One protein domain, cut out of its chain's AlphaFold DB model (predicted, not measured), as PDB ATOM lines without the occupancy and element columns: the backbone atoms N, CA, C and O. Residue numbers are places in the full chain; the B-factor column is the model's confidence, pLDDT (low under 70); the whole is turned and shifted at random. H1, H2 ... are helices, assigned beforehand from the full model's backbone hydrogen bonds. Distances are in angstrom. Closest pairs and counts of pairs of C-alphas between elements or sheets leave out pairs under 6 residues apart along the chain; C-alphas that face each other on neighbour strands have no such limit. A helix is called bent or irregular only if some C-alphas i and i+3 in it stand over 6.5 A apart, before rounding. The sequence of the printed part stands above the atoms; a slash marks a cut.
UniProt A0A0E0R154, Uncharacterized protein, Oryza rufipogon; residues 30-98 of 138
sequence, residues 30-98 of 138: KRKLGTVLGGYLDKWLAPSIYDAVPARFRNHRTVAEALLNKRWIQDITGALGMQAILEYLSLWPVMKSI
ATOM      1  N   LYS A  30     -29.900 -22.928  -9.934       29.56
ATOM      2  CA  LYS A  30     -30.353 -24.158  -9.262       29.56
ATOM      3  C   LYS A  30     -29.232 -24.965  -8.584       29.56
ATOM      4  O   LYS A  30     -29.470 -26.103  -8.195       29.56
ATOM      5  N   ARG A  31     -28.008 -24.421  -8.492       36.03
ATOM      6  CA  ARG A  31     -26.848 -25.083  -7.852       36.03
ATOM      7  C   ARG A  31     -26.149 -24.266  -6.762       36.03
ATOM      8  O   ARG A  31     -25.573 -24.870  -5.866       36.03
ATOM      9  N   LYS A  32     -26.221 -22.928  -6.774       38.66
ATOM     10  CA  LYS A  32     -25.410 -22.083  -5.868       38.66
ATOM     11  C   LYS A  32     -25.869 -22.044  -4.395       38.66
ATOM     12  O   LYS A  32     -25.272 -21.328  -3.604       38.66
ATOM     13  N   LEU A  33     -26.887 -22.828  -4.028       34.91
ATOM     14  CA  LEU A  33     -27.318 -23.054  -2.640       34.91
ATOM     15  C   LEU A  33     -27.030 -24.478  -2.125       34.91
ATOM     16  O   LEU A  33     -27.079 -24.695  -0.921       34.91
ATOM     17  N   GLY A  34     -26.692 -25.434  -3.002       35.25
ATOM     18  CA  GLY A  34     -26.522 -26.843  -2.614       35.25
ATOM     19  C   GLY A  34     -25.094 -27.241  -2.218       35.25
ATOM     20  O   GLY A  34     -24.909 -28.180  -1.445       35.25
ATOM     21  N   THR A  35     -24.071 -26.546  -2.733       43.31
ATOM     22  CA  THR A  35     -22.681 -27.043  -2.682       43.31
ATOM     23  C   THR A  35     -21.978 -26.835  -1.337       43.31
ATOM     24  O   THR A  35     -21.277 -27.736  -0.895       43.31
ATOM     25  N   VAL A  36     -22.188 -25.709  -0.645       41.50
ATOM     26  CA  VAL A  36     -21.378 -25.357   0.547       41.50
ATOM     27  C   VAL A  36     -22.042 -25.775   1.877       41.50
ATOM     28  O   VAL A  36     -21.457 -25.645   2.945       41.50
ATOM     29  N   LEU A  37     -23.250 -26.353   1.830       37.06
ATOM     30  CA  LEU A  37     -23.899 -27.019   2.974       37.06
ATOM     31  C   LEU A  37     -24.069 -28.532   2.755       37.06
ATOM     32  O   LEU A  37     -24.967 -29.127   3.337       37.06
ATOM     33  N   GLY A  38     -23.263 -29.166   1.893       34.97
ATOM     34  CA  GLY A  38     -23.267 -30.627   1.703       34.97
ATOM     35  C   GLY A  38     -24.624 -31.230   1.301       34.97
ATOM     36  O   GLY A  38     -24.931 -32.349   1.696       34.97
ATOM     37  N   GLY A  39     -25.468 -30.485   0.575       43.34
ATOM     38  CA  GLY A  39     -26.842 -30.892   0.245       43.34
ATOM     39  C   GLY A  39     -27.865 -30.770   1.385       43.34
ATOM     40  O   GLY A  39     -29.043 -31.045   1.171       43.34
ATOM     41  N   TYR A  40     -27.469 -30.318   2.578       45.19
ATOM     42  CA  TYR A  40     -28.352 -30.249   3.746       45.19
ATOM     43  C   TYR A  40     -29.242 -28.994   3.810       45.19
ATOM     44  O   TYR A  40     -30.089 -28.911   4.686       45.19
ATOM     45  N   LEU A  41     -29.119 -28.024   2.897       48.12
ATOM     46  CA  LEU A  41     -30.077 -26.904   2.805       48.12
ATOM     47  C   LEU A  41     -30.727 -26.762   1.428       48.12
ATOM     48  O   LEU A  41     -31.202 -25.691   1.045       48.12
ATOM     49  N   ASP A  42     -30.799 -27.868   0.695       54.44
ATOM     50  CA  ASP A  42     -31.760 -27.972  -0.388       54.44
ATOM     51  C   ASP A  42     -33.181 -27.922   0.197       54.44
ATOM     52  O   ASP A  42     -33.473 -28.490   1.251       54.44
ATOM     53  N   LYS A  43     -34.106 -27.312  -0.550       56.31
ATOM     54  CA  LYS A  43     -35.542 -27.232  -0.218       56.31
ATOM     55  C   LYS A  43     -36.220 -28.578   0.100       56.31
ATOM     56  O   LYS A  43     -37.377 -28.584   0.499       56.31
ATOM     57  N   TRP A  44     -35.563 -29.712  -0.170       59.22
ATOM     58  CA  TRP A  44     -36.076 -31.036   0.178       59.22
ATOM     59  C   TRP A  44     -35.883 -31.349   1.667       59.22
ATOM     60  O   TRP A  44     -36.708 -32.070   2.221       59.22
ATOM     61  N   LEU A  45     -34.814 -30.846   2.304       65.62
ATOM     62  CA  LEU A  45     -34.483 -31.205   3.686       65.62
ATOM     63  C   LEU A  45     -35.106 -30.255   4.713       65.62
ATOM     64  O   LEU A  45     -35.499 -30.700   5.787       65.62
ATOM     65  N   ALA A  46     -35.220 -28.968   4.375       72.06
ATOM     66  CA  ALA A  46     -35.799 -27.952   5.252       72.06
ATOM     67  C   ALA A  46     -36.640 -26.917   4.471       72.06
ATOM     68  O   ALA A  46     -36.229 -25.758   4.338       72.06
ATOM     69  N   PRO A  47     -37.785 -27.320   3.883       79.88
ATOM     70  CA  PRO A  47     -38.639 -26.424   3.101       79.88
ATOM     71  C   PRO A  47     -39.170 -25.239   3.921       79.88
ATOM     72  O   PRO A  47     -39.182 -24.114   3.425       79.88
ATOM     73  N   SER A  48     -39.559 -25.463   5.179       82.75
ATOM     74  CA  SER A  48     -40.173 -24.427   6.022       82.75
ATOM     75  C   SER A  48     -39.169 -23.334   6.392       82.75
ATOM     76  O   SER A  48     -39.494 -22.147   6.337       82.75
ATOM     77  N   ILE A  49     -37.929 -23.715   6.720       80.62
ATOM     78  CA  ILE A  49     -36.830 -22.763   6.939       80.62
ATOM     79  C   ILE A  49     -36.440 -22.070   5.631       80.62
ATOM     80  O   ILE A  49     -36.245 -20.854   5.618       80.62
ATOM     81  N   TYR A  50     -36.351 -22.815   4.525       79.44
ATOM     82  CA  TYR A  50     -35.989 -22.263   3.219       79.44
ATOM     83  C   TYR A  50     -36.951 -21.155   2.763       79.44
ATOM     84  O   TYR A  50     -36.504 -20.143   2.214       79.44
ATOM     85  N   ASP A  51     -38.250 -21.312   3.017       82.94
ATOM     86  CA  ASP A  51     -39.256 -20.304   2.682       82.94
ATOM     87  C   ASP A  51     -39.278 -19.127   3.672       82.94
ATOM     88  O   ASP A  51     -39.437 -17.983   3.235       82.94
ATOM     89  N   ALA A  52     -39.013 -19.370   4.962       82.69
ATOM     90  CA  ALA A  52     -38.891 -18.326   5.985       82.69
ATOM     91  C   ALA A  52     -37.668 -17.399   5.794       82.69
ATOM     92  O   ALA A  52     -37.684 -16.248   6.240       82.69
ATOM     93  N   VAL A  53     -36.607 -17.850   5.114       82.50
ATOM     94  CA  VAL A  53     -35.462 -16.994   4.757       82.50
ATOM     95  C   VAL A  53     -35.792 -16.155   3.511       82.50
ATOM     96  O   VAL A  53     -36.037 -16.715   2.446       82.50
ATOM     97  N   PRO A  54     -35.747 -14.813   3.533       80.75
ATOM     98  CA  PRO A  54     -36.005 -13.987   2.353       80.75
ATOM     99  C   PRO A  54     -35.045 -14.250   1.183       80.75
ATOM    100  O   PRO A  54     -33.834 -14.389   1.370       80.75
ATOM    101  N   ALA A  55     -35.561 -14.223  -0.052       77.94
ATOM    102  CA  ALA A  55     -34.771 -14.477  -1.266       77.94
ATOM    103  C   ALA A  55     -33.517 -13.585  -1.385       77.94
ATOM    104  O   ALA A  55     -32.470 -14.051  -1.823       77.94
ATOM    105  N   ARG A  56     -33.571 -12.330  -0.913       79.00
ATOM    106  CA  ARG A  56     -32.402 -11.428  -0.854       79.00
ATOM    107  C   ARG A  56     -31.197 -12.049  -0.130       79.00
ATOM    108  O   ARG A  56     -30.076 -11.886  -0.592       79.00
ATOM    109  N   PHE A  57     -31.414 -12.784   0.963       77.75
ATOM    110  CA  PHE A  57     -30.330 -13.418   1.713       77.75
ATOM    111  C   PHE A  57     -29.887 -14.719   1.039       77.75
ATOM    112  O   PHE A  57     -28.688 -14.902   0.851       77.75
ATOM    113  N   ARG A  58     -30.839 -15.534   0.550       75.56
ATOM    114  CA  ARG A  58     -30.567 -16.744  -0.260       75.56
ATOM    115  C   ARG A  58     -29.668 -16.469  -1.478       75.56
ATOM    116  O   ARG A  58     -28.901 -17.333  -1.878       75.56
ATOM    117  N   ASN A  59     -29.770 -15.280  -2.070       75.69
ATOM    118  CA  ASN A  59     -29.099 -14.950  -3.329       75.69
ATOM    119  C   ASN A  59     -27.733 -14.269  -3.157       75.69
ATOM    120  O   ASN A  59     -26.890 -14.376  -4.046       75.69
ATOM    121  N   HIS A  60     -27.537 -13.531  -2.059       74.62
ATOM    122  CA  HIS A  60     -26.350 -12.694  -1.852       74.62
ATOM    123  C   HIS A  60     -25.399 -13.210  -0.774       74.62
ATOM    124  O   HIS A  60     -24.217 -12.890  -0.841       74.62
ATOM    125  N   ARG A  61     -25.884 -13.975   0.214       74.94
ATOM    126  CA  ARG A  61     -25.047 -14.431   1.325       74.94
ATOM    127  C   ARG A  61     -24.288 -15.700   0.954       74.94
ATOM    128  O   ARG A  61     -24.872 -16.667   0.466       74.94
ATOM    129  N   THR A  62     -22.988 -15.705   1.212       77.50
ATOM    130  CA  THR A  62     -22.152 -16.908   1.124       77.50
ATOM    131  C   THR A  62     -22.359 -17.793   2.355       77.50
ATOM    132  O   THR A  62     -22.734 -17.319   3.427       77.50
ATOM    133  N   VAL A  63     -22.080 -19.092   2.248       74.69
ATOM    134  CA  VAL A  63     -22.198 -19.987   3.414       74.69
ATOM    135  C   VAL A  63     -21.150 -19.670   4.488       74.69
ATOM    136  O   VAL A  63     -21.454 -19.801   5.670       74.69
ATOM    137  N   ALA A  64     -19.985 -19.131   4.110       75.00
ATOM    138  CA  ALA A  64     -19.019 -18.572   5.053       75.00
ATOM    139  C   ALA A  64     -19.633 -17.457   5.916       75.00
ATOM    140  O   ALA A  64     -19.618 -17.540   7.144       75.00
ATOM    141  N   GLU A  65     -20.267 -16.461   5.296       77.75
ATOM    142  CA  GLU A  65     -20.962 -15.384   6.015       77.75
ATOM    143  C   GLU A  65     -22.169 -15.873   6.826       77.75
ATOM    144  O   GLU A  65     -22.505 -15.256   7.838       77.75
ATOM    145  N   ALA A  66     -22.838 -16.937   6.373       77.19
ATOM    146  CA  ALA A  66     -24.024 -17.500   7.012       77.19
ATOM    147  C   ALA A  66     -23.680 -18.329   8.265       77.19
ATOM    148  O   ALA A  66     -24.352 -18.196   9.293       77.19
ATOM    149  N   LEU A  67     -22.629 -19.155   8.205       77.50
ATOM    150  CA  LEU A  67     -22.136 -19.937   9.343       77.50
ATOM    151  C   LEU A  67     -21.405 -19.053  10.365       77.50
ATOM    152  O   LEU A  67     -21.562 -19.262  11.574       77.50
ATOM    153  N   LEU A  68     -20.676 -18.027   9.910       79.44
ATOM    154  CA  LEU A  68     -19.999 -17.072  10.786       79.44
ATOM    155  C   LEU A  68     -21.000 -16.422  11.755       79.44
ATOM    156  O   LEU A  68     -22.025 -15.867  11.361       79.44
ATOM    157  N   ASN A  69     -20.709 -16.523  13.055       76.62
ATOM    158  CA  ASN A  69     -21.566 -16.058  14.154       76.62
ATOM    159  C   ASN A  69     -23.022 -16.576  14.118       76.62
ATOM    160  O   ASN A  69     -23.902 -15.956  14.715       76.62
ATOM    161  N   LYS A  70     -23.290 -17.717  13.457       74.44
ATOM    162  CA  LYS A  70     -24.638 -18.306  13.297       74.44
ATOM    163  C   LYS A  70     -25.645 -17.360  12.617       74.44
ATOM    164  O   LYS A  70     -26.850 -17.456  12.854       74.44
ATOM    165  N   ARG A  71     -25.160 -16.438  11.778       73.75
ATOM    166  CA  ARG A  71     -25.962 -15.392  11.117       73.75
ATOM    167  C   ARG A  71     -27.126 -15.934  10.286       73.75
ATOM    168  O   ARG A  71     -28.137 -15.252  10.174       73.75
ATOM    169  N   TRP A  72     -27.030 -17.160   9.773       78.31
ATOM    170  CA  TRP A  72     -28.128 -17.839   9.076       78.31
ATOM    171  C   TRP A  72     -29.420 -17.934   9.908       78.31
ATOM    172  O   TRP A  72     -30.505 -17.855   9.344       78.31
ATOM    173  N   ILE A  73     -29.323 -18.038  11.242       79.62
ATOM    174  CA  ILE A  73     -30.491 -18.063  12.143       79.62
ATOM    175  C   ILE A  73     -31.196 -16.699  12.139       79.62
ATOM    176  O   ILE A  73     -32.419 -16.631  12.179       79.62
ATOM    177  N   GLN A  74     -30.428 -15.609  12.046       80.56
ATOM    178  CA  GLN A  74     -30.944 -14.234  12.009       80.56
ATOM    179  C   GLN A  74     -31.626 -13.898  10.671       80.56
ATOM    180  O   GLN A  74     -32.391 -12.938  10.598       80.56
ATOM    181  N   ASP A  75     -31.360 -14.679   9.619       79.12
ATOM    182  CA  ASP A  75     -32.001 -14.524   8.309       79.12
ATOM    183  C   ASP A  75     -33.371 -15.204   8.221       79.12
ATOM    184  O   ASP A  75     -34.107 -14.950   7.266       79.12
ATOM    185  N   ILE A  76     -33.715 -16.065   9.185       81.31
ATOM    186  CA  ILE A  76     -35.029 -16.704   9.267       81.31
ATOM    187  C   ILE A  76     -36.025 -15.644   9.748       81.31
ATOM    188  O   ILE A  76     -35.929 -15.148  10.869       81.31
ATOM    189  N   THR A  77     -36.984 -15.281   8.898       78.50
ATOM    190  CA  THR A  77     -37.962 -14.221   9.187       78.50
ATOM    191  C   THR A  77     -39.397 -14.724   9.086       78.50
ATOM    192  O   THR A  77     -39.716 -15.571   8.257       78.50
ATOM    193  N   GLY A  78     -40.283 -14.156   9.903       74.88
ATOM    194  CA  GLY A  78     -41.678 -14.585  10.003       74.88
ATOM    195  C   GLY A  78     -41.906 -15.590  11.133       74.88
ATOM    196  O   GLY A  78     -41.031 -15.832  11.963       74.88
ATOM    197  N   ALA A  79     -43.115 -16.145  11.198       72.00
ATOM    198  CA  ALA A  79     -43.489 -17.091  12.241       72.00
ATOM    199  C   ALA A  79     -42.897 -18.481  11.955       72.00
ATOM    200  O   ALA A  79     -43.323 -19.157  11.018       72.00
ATOM    201  N   LEU A  80     -41.951 -18.936  12.785       75.38
ATOM    202  CA  LEU A  80     -41.518 -20.333  12.766       75.38
ATOM    203  C   LEU A  80     -42.640 -21.220  13.319       75.38
ATOM    204  O   LEU A  80     -42.846 -21.305  14.529       75.38
ATOM    205  N   GLY A  81     -43.356 -21.900  12.425       80.38
ATOM    206  CA  GLY A  81     -44.247 -22.994  12.805       80.38
ATOM    207  C   GLY A  81     -43.473 -24.194  13.365       80.38
ATOM    208  O   GLY A  81     -42.263 -24.318  13.172       80.38
ATOM    209  N   MET A  82     -44.186 -25.126  14.005       83.69
ATOM    210  CA  MET A  82     -43.609 -26.342  14.603       83.69
ATOM    211  C   MET A  82     -42.685 -27.111  13.641       83.69
ATOM    212  O   MET A  82     -41.620 -27.569  14.044       83.69
ATOM    213  N   GLN A  83     -43.047 -27.182  12.356       84.00
ATOM    214  CA  GLN A  83     -42.239 -27.828  11.322       84.00
ATOM    215  C   GLN A  83     -40.863 -27.161  11.140       84.00
ATOM    216  O   GLN A  83     -39.852 -27.855  11.088       84.00
ATOM    217  N   ALA A  84     -40.795 -25.824  11.133       80.88
ATOM    218  CA  ALA A  84     -39.530 -25.093  11.035       80.88
ATOM    219  C   ALA A  84     -38.645 -25.288  12.280       80.88
ATOM    220  O   ALA A  84     -37.423 -25.275  12.172       80.88
ATOM    221  N   ILE A  85     -39.237 -25.519  13.458       83.19
ATOM    222  CA  ILE A  85     -38.488 -25.849  14.683       83.19
ATOM    223  C   ILE A  85     -37.870 -27.254  14.579       83.19
ATOM    224  O   ILE A  85     -36.707 -27.439  14.933       83.19
ATOM    225  N   LEU A  86     -38.610 -28.236  14.053       83.94
ATOM    226  CA  LEU A  86     -38.094 -29.593  13.826       83.94
ATOM    227  C   LEU A  86     -36.978 -29.611  12.768       83.94
ATOM    228  O   LEU A  86     -35.938 -30.232  12.989       83.94
ATOM    229  N   GLU A  87     -37.157 -28.880  11.665       81.38
ATOM    230  CA  GLU A  87     -36.118 -28.670  10.647       81.38
ATOM    231  C   GLU A  87     -34.878 -27.973  11.235       81.38
ATOM    232  O   GLU A  87     -33.748 -28.344  10.930       81.38
ATOM    233  N   TYR A  88     -35.049 -27.003  12.138       80.31
ATOM    234  CA  TYR A  88     -33.918 -26.335  12.790       80.31
ATOM    235  C   TYR A  88     -33.110 -27.316  13.650       80.31
ATOM    236  O   TYR A  88     -31.878 -27.323  13.595       80.31
ATOM    237  N   LEU A  89     -33.792 -28.169  14.420       83.12
ATOM    238  CA  LEU A  89     -33.149 -29.155  15.291       83.12
ATOM    239  C   LEU A  89     -32.394 -30.240  14.509       83.12
ATOM    240  O   LEU A  89     -31.356 -30.697  14.989       83.12
ATOM    241  N   SER A  90     -32.860 -30.625  13.315       79.00
ATOM    242  CA  SER A  90     -32.143 -31.577  12.453       79.00
ATOM    243  C   SER A  90     -30.949 -30.940  11.732       79.00
ATOM    244  O   SER A  90     -29.903 -31.579  11.603       79.00
ATOM    245  N   LEU A  91     -31.054 -29.670  11.323       75.50
ATOM    246  CA  LEU A  91     -29.964 -28.933  10.673       75.50
ATOM    247  C   LEU A  91     -28.852 -28.499  11.631       75.50
ATOM    248  O   LEU A  91     -27.684 -28.473  11.241       75.50
ATOM    249  N   TRP A  92     -29.188 -28.148  12.874       80.00
ATOM    250  CA  TRP A  92     -28.238 -27.638  13.864       80.00
ATOM    251  C   TRP A  92     -26.963 -28.498  14.049       80.00
ATOM    252  O   TRP A  92     -25.864 -27.939  13.951       80.00
ATOM    253  N   PRO A  93     -27.038 -29.829  14.287       76.50
ATOM    254  CA  PRO A  93     -25.842 -30.663  14.422       76.50
ATOM    255  C   PRO A  93     -25.045 -30.754  13.117       76.50
ATOM    256  O   PRO A  93     -23.814 -30.742  13.162       76.50
ATOM    257  N   VAL A  94     -25.726 -30.783  11.966       75.62
ATOM    258  CA  VAL A  94     -25.075 -30.811  10.651       75.62
ATOM    259  C   VAL A  94     -24.270 -29.535  10.434       75.62
ATOM    260  O   VAL A  94     -23.067 -29.615  10.202       75.62
ATOM    261  N   MET A  95     -24.882 -28.357  10.582       74.38
ATOM    262  CA  MET A  95     -24.181 -27.081  10.390       74.38
ATOM    263  C   MET A  95     -22.994 -26.898  11.338       74.38
ATOM    264  O   MET A  95     -21.992 -26.309  10.947       74.38
ATOM    265  N   LYS A  96     -23.071 -27.434  12.562       73.75
ATOM    266  CA  LYS A  96     -21.947 -27.426  13.510       73.75
ATOM    267  C   LYS A  96     -20.787 -28.335  13.068       73.75
ATOM    268  O   LYS A  96     -19.655 -28.097  13.477       73.75
ATOM    269  N   SER A  97     -21.057 -29.369  12.270       74.12
ATOM    270  CA  SER A  97     -20.032 -30.278  11.734       74.12
ATOM    271  C   SER A  97     -19.303 -29.732  10.500       74.12
ATOM    272  O   SER A  97     -18.235 -30.234  10.158       74.12
ATOM    273  N   ILE A  98     -19.842 -28.691   9.853       74.44
ATOM    274  CA  ILE A  98     -19.239 -28.085   8.664       74.44
ATOM    275  C   ILE A  98     -18.013 -27.268   9.068       74.44
ATOM    276  O   ILE A  98     -18.117 -26.219   9.704       74.44
TER     277      ILE A  98
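This is residues 30 to 98 of the 138 residues of an uncharacterized protein of Oryza rufipogon (UniProt A0A0E0R154). Four helices stand in a ring round a middle that holds little backbone: the long H4 makes one side, the short H2 is across the middle from it, and H1 and H3 are at the two sides between them. The ring has few contacts, with H1 touching the first half of H4 and the other helices lying more loosely, while residues 30 to 46, with no named element, wind along one side of the body before H1. The printed part has 69 residues with four named helices, H1, H2, H3 and H4 in that order along the chain, and no named strand; the class is all helix. The whole is compact, with a radius of gyration of the C-alphas of 11.0 A, and rounded, with spans of 27 by 26 by 25 A.

The longest helix is H4, residues 82 to 97, which has a kink of 29 degrees near residue 90. It touches H1, residues 47 to 52, with residues 83 to 88 alone. The closest C-alphas of these two helices are those of Ser 48 and Ala 84, 5.1 A apart, and their lines are about perpendicular, at 83 degrees. H3, residues 63 to 74, is close to H4 but not clearly touching; their closest C-alphas are those of Leu 67 and Met 95, 7.5 A apart. H3 and H4 run opposite ways at a shallow tilt of 33 degrees, only just short of steep. H2, residues 55 to 60, touches no helix: it is apart from H3 and from H4, and only just apart from H1, with 8.5 A between their closest C-alphas. H1 and H3 are apart too. In H1 and H2 every backbone O i to N i+4 pair is within hydrogen-bond range, in H4 10 of 12 are, and in H3 2 of 8 are, beside 5 of 9 O i to N i+3 pairs.

H4 measures 24.1 A from C-alpha 82 at (-43.609, -26.342, 14.603) to C-alpha 97 at (-20.032, -30.278, 11.734). It is irregular, but only just: C-alphas 90 and 93 are 6.7 A apart. H3 is 13.5 A long and irregular, with C-alphas 69 and 72 at 8.5 A. H1 begins with C-alpha 47 at (-38.639, -26.424, 3.101). H1 and H2 have six residues each and are each 8.6 A long.

The two C-alphas farthest apart are those of Arg 31 and Met 82, at 28.0 A. The printed part has no cut. The links H1 to H2 and H2 to H3 are tight, and the link H3 to H4, 7 residues, is short. The mean pLDDT of the printed part is 70.3, and residues 30 to 45 are under 70, where the model's confidence is low.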